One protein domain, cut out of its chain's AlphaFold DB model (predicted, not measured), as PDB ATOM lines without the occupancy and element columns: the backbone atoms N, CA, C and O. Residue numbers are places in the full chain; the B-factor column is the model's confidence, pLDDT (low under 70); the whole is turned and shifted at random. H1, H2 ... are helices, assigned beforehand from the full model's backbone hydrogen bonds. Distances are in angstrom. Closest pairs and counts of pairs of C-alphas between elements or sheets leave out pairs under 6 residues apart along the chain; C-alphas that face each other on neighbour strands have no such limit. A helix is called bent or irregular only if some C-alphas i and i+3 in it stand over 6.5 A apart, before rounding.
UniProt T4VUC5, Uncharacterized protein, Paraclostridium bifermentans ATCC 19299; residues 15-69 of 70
ATOM      1  N   GLY A  15     -36.714 -21.636 -27.985       92.31
ATOM      2  CA  GLY A  15     -36.550 -20.777 -26.810       92.31
ATOM      3  C   GLY A  15     -35.534 -21.289 -25.784       92.31
ATOM      4  O   GLY A  15     -34.806 -20.488 -25.208       92.31
ATOM      5  N   ALA A  16     -35.392 -22.607 -25.602       91.62
ATOM      6  CA  ALA A  16     -34.415 -23.161 -24.659       91.62
ATOM      7  C   ALA A  16     -32.969 -22.892 -25.108       91.62
ATOM      8  O   ALA A  16     -32.106 -22.554 -24.299       91.62
ATOM      9  N   LYS A  17     -32.715 -22.980 -26.419       92.69
ATOM     10  CA  LYS A  17     -31.420 -22.621 -27.008       92.69
ATOM     11  C   LYS A  17     -31.157 -21.119 -26.876       92.69
ATOM     12  O   LYS A  17     -30.036 -20.726 -26.569       92.69
ATOM     13  N   TRP A  18     -32.184 -20.292 -27.076       92.56
ATOM     14  CA  TRP A  18     -32.084 -18.839 -26.915       92.56
ATOM     15  C   TRP A  18     -31.748 -18.442 -25.469       92.56
ATOM     16  O   TRP A  18     -30.744 -17.772 -25.243       92.56
ATOM     17  N   LEU A  19     -32.480 -18.964 -24.481       93.56
ATOM     18  CA  LEU A  19     -32.197 -18.724 -23.060       93.56
ATOM     19  C   LEU A  19     -30.800 -19.204 -22.653       93.56
ATOM     20  O   LEU A  19     -30.109 -18.541 -21.877       93.56
ATOM     21  N   ARG A  20     -30.342 -20.337 -23.204       92.12
ATOM     22  CA  ARG A  20     -28.981 -20.822 -22.954       92.12
ATOM     23  C   ARG A  20     -27.925 -19.860 -23.494       92.12
ATOM     24  O   ARG A  20     -26.942 -19.627 -22.798       92.12
ATOM     25  N   LYS A  21     -28.124 -19.282 -24.683       92.69
ATOM     26  CA  LYS A  21     -27.224 -18.258 -25.241       92.69
ATOM     27  C   LYS A  21     -27.163 -17.015 -24.355       92.69
ATOM     28  O   LYS A  21     -26.066 -16.606 -24.000       92.69
ATOM     29  N   ILE A  22     -28.314 -16.501 -23.916       94.62
ATOM     30  CA  ILE A  22     -28.378 -15.355 -22.992       94.62
ATOM     31  C   ILE A  22     -27.581 -15.637 -21.714       94.62
ATOM     32  O   ILE A  22     -26.798 -14.808 -21.256       94.62
ATOM     33  N   SER A  23     -27.754 -16.830 -21.141       93.06
ATOM     34  CA  SER A  23     -27.011 -17.237 -19.948       93.06
ATOM     35  C   SER A  23     -25.499 -17.289 -20.191       93.06
ATOM     36  O   SER A  23     -24.746 -16.863 -19.318       93.06
ATOM     37  N   LEU A  24     -25.053 -17.779 -21.352       93.06
ATOM     38  CA  LEU A  24     -23.632 -17.840 -21.714       93.06
ATOM     39  C   LEU A  24     -23.027 -16.458 -21.975       93.06
ATOM     40  O   LEU A  24     -21.878 -16.227 -21.613       93.06
ATOM     41  N   ASP A  25     -23.805 -15.533 -22.534       94.06
ATOM     42  CA  ASP A  25     -23.393 -14.140 -22.733       94.06
ATOM     43  C   ASP A  25     -23.386 -13.329 -21.417       94.06
ATOM     44  O   ASP A  25     -22.948 -12.179 -21.381       94.06
ATOM     45  N   GLY A  26     -23.800 -13.940 -20.299       94.19
ATOM     46  CA  GLY A  26     -23.723 -13.360 -18.959       94.19
ATOM     47  C   GLY A  26     -24.979 -12.605 -18.521       94.19
ATOM     48  O   GLY A  26     -24.882 -11.745 -17.645       94.19
ATOM     49  N   GLY A  27     -26.135 -12.930 -19.105       95.00
ATOM     50  CA  GLY A  27     -27.438 -12.347 -18.783       95.00
ATOM     51  C   GLY A  27     -28.032 -11.528 -19.931       95.00
ATOM     52  O   GLY A  27     -27.372 -11.280 -20.939       95.00
ATOM     53  N   LEU A  28     -29.294 -11.115 -19.767       94.62
ATOM     54  CA  LEU A  28     -30.075 -10.450 -20.819       94.62
ATOM     55  C   LEU A  28     -29.427  -9.144 -21.285       94.62
ATOM     56  O   LEU A  28     -29.193  -8.973 -22.470       94.62
ATOM     57  N   GLU A  29     -29.039  -8.274 -20.352       96.38
ATOM     58  CA  GLU A  29     -28.434  -6.977 -20.679       96.38
ATOM     59  C   GLU A  29     -27.147  -7.118 -21.508       96.38
ATOM     60  O   GLU A  29     -26.943  -6.411 -22.496       96.38
ATOM     61  N   LYS A  30     -26.277  -8.069 -21.139       96.31
ATOM     62  CA  LYS A  30     -25.029  -8.324 -21.871       96.31
ATOM     63  C   LYS A  30     -25.291  -8.935 -23.244       96.31
ATOM     64  O   LYS A  30     -24.623  -8.558 -24.204       96.31
ATOM     65  N   HIS A  31     -26.259  -9.847 -23.333       96.38
ATOM     66  CA  HIS A  31     -26.681 -10.441 -24.595       96.38
ATOM     67  C   HIS A  31     -27.234  -9.381 -25.552       96.38
ATOM     68  O   HIS A  31     -26.761  -9.276 -26.679       96.38
ATOM     69  N   ASP A  32     -28.162  -8.545 -25.089       95.81
ATOM     70  CA  ASP A  32     -28.790  -7.513 -25.913       95.81
ATOM     71  C   ASP A  32     -27.761  -6.484 -26.389       95.81
ATOM     72  O   ASP A  32     -27.746  -6.118 -27.564       95.81
ATOM     73  N   LYS A  33     -26.831  -6.076 -25.513       96.44
ATOM     74  CA  LYS A  33     -25.725  -5.193 -25.897       96.44
ATOM     75  C   LYS A  33     -24.848  -5.818 -26.982       96.44
ATOM     76  O   LYS A  33     -24.491  -5.134 -27.936       96.44
ATOM     77  N   LYS A  34     -24.502  -7.099 -26.843       96.06
ATOM     78  CA  LYS A  34     -23.705  -7.831 -27.834       96.06
ATOM     79  C   LYS A  34     -24.423  -7.901 -29.180       96.06
ATOM     80  O   LYS A  34     -23.835  -7.532 -30.187       96.06
ATOM     81  N   VAL A  35     -25.699  -8.291 -29.190       95.19
ATOM     82  CA  VAL A  35     -26.514  -8.360 -30.413       95.19
ATOM     83  C   VAL A  35     -26.633  -6.985 -31.075       95.19
ATOM     84  O   VAL A  35     -26.507  -6.875 -32.292       95.19
ATOM     85  N   ALA A  36     -26.832  -5.923 -30.290       94.94
ATOM     86  CA  ALA A  36     -26.883  -4.561 -30.811       94.94
ATOM     87  C   ALA A  36     -25.545  -4.124 -31.428       94.94
ATOM     88  O   ALA A  36     -25.547  -3.503 -32.489       94.94
ATOM     89  N   MET A  37     -24.413  -4.463 -30.800       95.44
ATOM     90  CA  MET A  37     -23.082  -4.186 -31.350       95.44
ATOM     91  C   MET A  37     -22.837  -4.944 -32.655       95.44
ATOM     92  O   MET A  37     -22.457  -4.319 -33.635       95.44
ATOM     93  N   GLU A  38     -23.133  -6.244 -32.705       95.38
ATOM     94  CA  GLU A  38     -22.997  -7.060 -33.922       95.38
ATOM     95  C   GLU A  38     -23.863  -6.510 -35.071       95.38
ATOM     96  O   GLU A  38     -23.416  -6.414 -36.216       95.38
ATOM     97  N   ALA A  39     -25.098  -6.092 -34.774       94.62
ATOM     98  CA  ALA A  39     -25.986  -5.475 -35.760       94.62
ATOM     99  C   ALA A  39     -25.470  -4.108 -36.238       94.62
ATOM    100  O   ALA A  39     -25.581  -3.780 -37.421       94.62
ATOM    101  N   PHE A  40     -24.907  -3.310 -35.330       92.50
ATOM    102  CA  PHE A  40     -24.321  -2.016 -35.660       92.50
ATOM    103  C   PHE A  40     -23.052  -2.160 -36.507       92.50
ATOM    104  O   PHE A  40     -22.910  -1.452 -37.500       92.50
ATOM    105  N   GLU A  41     -22.172  -3.103 -36.174       92.00
ATOM    106  CA  GLU A  41     -20.989  -3.439 -36.974       92.00
ATOM    107  C   GLU A  41     -21.393  -3.867 -38.388       92.00
ATOM    108  O   GLU A  41     -20.930  -3.275 -39.360       92.00
ATOM    109  N   GLY A  42     -22.359  -4.784 -38.519       93.19
ATOM    110  CA  GLY A  42     -22.877  -5.190 -39.830       93.19
ATOM    111  C   GLY A  42     -23.495  -4.034 -40.628       93.19
ATOM    112  O   GLY A  42     -23.361  -3.968 -41.852       93.19
ATOM    113  N   PHE A  43     -24.146  -3.085 -39.951       93.12
ATOM    114  CA  PHE A  43     -24.637  -1.865 -40.587       93.12
ATOM    115  C   PHE A  43     -23.492  -0.979 -41.097       93.12
ATOM    116  O   PHE A  43     -23.558  -0.520 -42.240       93.12
ATOM    117  N   LEU A  44     -22.450  -0.748 -40.294       92.19
ATOM    118  CA  LEU A  44     -21.294   0.055 -40.699       92.19
ATOM    119  C   LEU A  44     -20.534  -0.583 -41.864       92.19
ATOM    120  O   LEU A  44     -20.178   0.124 -42.807       92.19
ATOM    121  N   ASP A  45     -20.367  -1.905 -41.850       91.38
ATOM    122  CA  ASP A  45     -19.743  -2.654 -42.945       91.38
ATOM    123  C   ASP A  45     -20.531  -2.507 -44.255       91.38
ATOM    124  O   ASP A  45     -19.950  -2.428 -45.339       91.38
ATOM    125  N   SER A  46     -21.863  -2.409 -44.171       93.50
ATOM    126  CA  SER A  46     -22.722  -2.172 -45.338       93.50
ATOM    127  C   SER A  46     -22.707  -0.723 -45.849       93.50
ATOM    128  O   SER A  46     -23.131  -0.478 -46.979       93.50
ATOM    129  N   LYS A  47     -22.244   0.233 -45.029       92.94
ATOM    130  CA  LYS A  47     -22.264   1.682 -45.301       92.94
ATOM    131  C   LYS A  47     -20.944   2.356 -44.904       92.94
ATOM    132  O   LYS A  47     -20.893   3.113 -43.923       92.94
ATOM    133  N   PRO A  48     -19.861   2.120 -45.662       89.81
ATOM    134  CA  PRO A  48     -18.529   2.621 -45.328       89.81
ATOM    135  C   PRO A  48     -18.449   4.156 -45.266       89.81
ATOM    136  O   PRO A  48     -17.642   4.707 -44.516       89.81
ATOM    137  N   GLU A  49     -19.297   4.874 -46.005       92.12
ATOM    138  CA  GLU A  49     -19.396   6.333 -45.953       92.12
ATOM    139  C   GLU A  49     -19.870   6.850 -44.590       92.12
ATOM    140  O   GLU A  49     -19.355   7.858 -44.102       92.12
ATOM    141  N   VAL A  50     -20.798   6.133 -43.947       89.25
ATOM    142  CA  VAL A  50     -21.294   6.466 -42.606       89.25
ATOM    143  C   VAL A  50     -20.208   6.191 -41.573       89.25
ATOM    144  O   VAL A  50     -19.941   7.044 -40.728       89.25
ATOM    145  N   ALA A  51     -19.526   5.047 -41.680       85.81
ATOM    146  CA  ALA A  51     -18.414   4.705 -40.797       85.81
ATOM    147  C   ALA A  51     -17.296   5.764 -40.858       85.81
ATOM    148  O   ALA A  51     -16.809   6.224 -39.822       85.81
ATOM    149  N   ARG A  52     -16.946   6.222 -42.069       87.31
ATOM    150  CA  ARG A  52     -15.955   7.287 -42.267       87.31
ATOM    151  C   ARG A  52     -16.402   8.612 -41.645       87.31
ATOM    152  O   ARG A  52     -15.612   9.241 -40.947       87.31
ATOM    153  N   ALA A  53     -17.655   9.015 -41.858       92.56
ATOM    154  CA  ALA A  53     -18.194  10.254 -41.300       92.56
ATOM    155  C   ALA A  53     -18.178  10.260 -39.760       92.56
ATOM    156  O   ALA A  53     -17.816  11.268 -39.149       92.56
ATOM    157  N   ILE A  54     -18.506   9.128 -39.127       88.56
ATOM    158  CA  ILE A  54     -18.432   8.975 -37.667       88.56
ATOM    159  C   ILE A  54     -16.985   9.139 -37.187       88.56
ATOM    160  O   ILE A  54     -16.724   9.932 -36.281       88.56
ATOM    161  N   ALA A  55     -16.030   8.454 -37.824       88.00
ATOM    162  CA  ALA A  55     -14.617   8.530 -37.453       88.00
ATOM    163  C   ALA A  55     -14.040   9.953 -37.593       88.00
ATOM    164  O   ALA A  55     -13.300  10.418 -36.722       88.00
ATOM    165  N   GLU A  56     -14.397  10.665 -38.664       90.81
ATOM    166  CA  GLU A  56     -14.001  12.060 -38.881       90.81
ATOM    167  C   GLU A  56     -14.595  12.992 -37.813       90.81
ATOM    168  O   GLU A  56     -13.875  13.832 -37.262       90.81
ATOM    169  N   SER A  57     -15.872  12.806 -37.460       93.19
ATOM    170  CA  SER A  57     -16.540  13.577 -36.406       93.19
ATOM    171  C   SER A  57     -15.882  13.363 -35.039       93.19
ATOM    172  O   SER A  57     -15.537  14.331 -34.358       93.19
ATOM    173  N   GLU A  58     -15.615  12.111 -34.651       89.50
ATOM    174  CA  GLU A  58     -14.926  11.803 -33.392       89.50
ATOM    175  C   GLU A  58     -13.515  12.402 -33.339       89.50
ATOM    176  O   GLU A  58     -13.092  12.955 -32.316       89.50
ATOM    177  N   ALA A  59     -12.767  12.308 -34.442       87.56
ATOM    178  CA  ALA A  59     -11.438  12.897 -34.536       87.56
ATOM    179  C   ALA A  59     -11.495  14.423 -34.369       87.56
ATOM    180  O   ALA A  59     -10.649  15.003 -33.677       87.56
ATOM    181  N   GLN A  60     -12.501  15.076 -34.954       91.06
ATOM    182  CA  GLN A  60     -12.704  16.514 -34.824       91.06
ATOM    183  C   GLN A  60     -13.077  16.921 -33.391       91.06
ATOM    184  O   GLN A  60     -12.517  17.886 -32.866       91.06
ATOM    185  N   GLU A  61     -13.949  16.171 -32.715       90.88
ATOM    186  CA  GLU A  61     -14.273  16.410 -31.306       90.88
ATOM    187  C   GLU A  61     -13.043  16.303 -30.401       90.88
ATOM    188  O   GLU A  61     -12.815  17.171 -29.553       90.88
ATOM    189  N   ARG A  62     -12.215  15.265 -30.591       85.25
ATOM    190  CA  ARG A  62     -10.968  15.092 -29.827       85.25
ATOM    191  C   ARG A  62     -10.020  16.273 -30.042       85.25
ATOM    192  O   ARG A  62      -9.471  16.796 -29.073       85.25
ATOM    193  N   ARG A  63      -9.874  16.745 -31.286       85.81
ATOM    194  CA  ARG A  63      -9.069  17.939 -31.610       85.81
ATOM    195  C   ARG A  63      -9.594  19.195 -30.917       85.81
ATOM    196  O   ARG A  63      -8.793  19.975 -30.407       85.81
ATOM    197  N   ASN A  64     -10.910  19.390 -30.881       88.00
ATOM    198  CA  ASN A  64     -11.518  20.541 -30.215       88.00
ATOM    199  C   ASN A  64     -11.283  20.502 -28.698       88.00
ATOM    200  O   ASN A  64     -10.863  21.506 -28.133       88.00
ATOM    201  N   LYS A  65     -11.461  19.342 -28.050       84.31
ATOM    202  CA  LYS A  65     -11.200  19.174 -26.607       84.31
ATOM    203  C   LYS A  65      -9.735  19.448 -26.246       84.31
ATOM    204  O   LYS A  65      -9.470  20.121 -25.257       84.31
ATOM    205  N   LEU A  66      -8.787  18.999 -27.073       77.12
ATOM    206  CA  LEU A  66      -7.351  19.232 -26.858       77.12
ATOM    207  C   LEU A  66      -6.935  20.701 -27.043       77.12
ATOM    208  O   LEU A  66      -6.011  21.153 -26.379       77.12
ATOM    209  N   LYS A  67      -7.611  21.464 -27.913       69.69
ATOM    210  CA  LYS A  67      -7.334  22.900 -28.109       69.69
ATOM    211  C   LYS A  67      -7.783  23.783 -26.939       69.69
ATOM    212  O   LYS A  67      -7.280  24.896 -26.822       69.69
ATOM    213  N   VAL A  68      -8.720  23.312 -26.114       60.34
ATOM    214  CA  VAL A  68      -9.259  24.049 -24.954       60.34
ATOM    215  C   VAL A  68      -8.356  23.910 -23.719       60.34
ATOM    216  O   VAL A  68      -8.459  24.711 -22.797       60.34
ATOM    217  N   VAL A  69      -7.415  22.958 -23.711       56.03
ATOM    218  CA  VAL A  69      -6.370  22.864 -22.680       56.03
ATOM    219  C   VAL A  69      -5.228  23.822 -23.047       56.03
ATOM    220  O   VAL A  69      -4.221  23.416 -23.626       56.03
TER     221      VAL A  69
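Overview. This is residues 15 to 69 of the 70 residues of an uncharacterized protein of Paraclostridium bifermentans ATCC 19299 (UniProt T4VUC5). This is an open, flat zigzag of three helices set end to end: the two long helices H3 and H2 make a wide V, meeting near residue 47, and the short helix H1 turns off at a corner from the other end of H2. The helices do not lie side by side and there is no core; residues 55 to 69, mostly in H3, stick out as a free arm. The printed part has 55 residues with three named helices, H1, H2 and H3 along the chain, and no named strand; its class is all helix. It is extended, with a radius of gyration of the C-alphas of 17.3 A and spans of 53 by 29 by 10 A.

Along the chain. Start with the longest helix, H3, residues 48 to 67: find C-alpha 48 at (-18.529, 2.621, -45.328) and go on to C-alpha 67 at (-7.334, 22.900, -28.109), 28.9 A away. Before it comes H2, residues 28 to 46, which measures 26.9 A from first to last C-alpha. H1, residues 15 to 24, begins at C-alpha 15 at (-36.550, -20.777, -26.810) and measures 14.2 A from first to last C-alpha. No helix is bent or irregular.

Arrangement. Look first at the corner between H2 and H3, where the two only just touch, and only at the corner by their link, with 3 pairs of C-alphas within 8 A. The closest C-alphas are those of Leu 44 and Ala 51, 5.5 A apart. H2 takes part with residues 44 to 45 alone, and H3 with residues 50 to 51 alone. Their lines stand about perpendicular, but only just, at 72 degrees. At the other end of H2, residues 28 to 31 alone touch H1, only at the corner by their link. There the closest C-alphas are those of Ile 22 and His 31, 5.4 A apart. The lines of H1 and H2 stand about perpendicular, at 88 degrees. H1 and H3 are apart. Along the backbone of H1, H2 and H3, every O i to N i+4 pair is within hydrogen-bond range.

Size, cuts and confidence. The two C-alphas farthest apart are those of Ala 16 and Val 69, 53.9 A. Follow the numbers from 15 to 69 and you will find that the printed part has no cut. Both links, H1 to H2 with 3 residues and H2 to H3 with 1 residue, are tight. Residues 35 to 40, which belong to H2, stand free, as do residues 55 to 69, of which 55 to 67 belong to H3. The mean pLDDT of the printed part is 90.2; look at residues 67 to 69 for the model's low confidence, under 70.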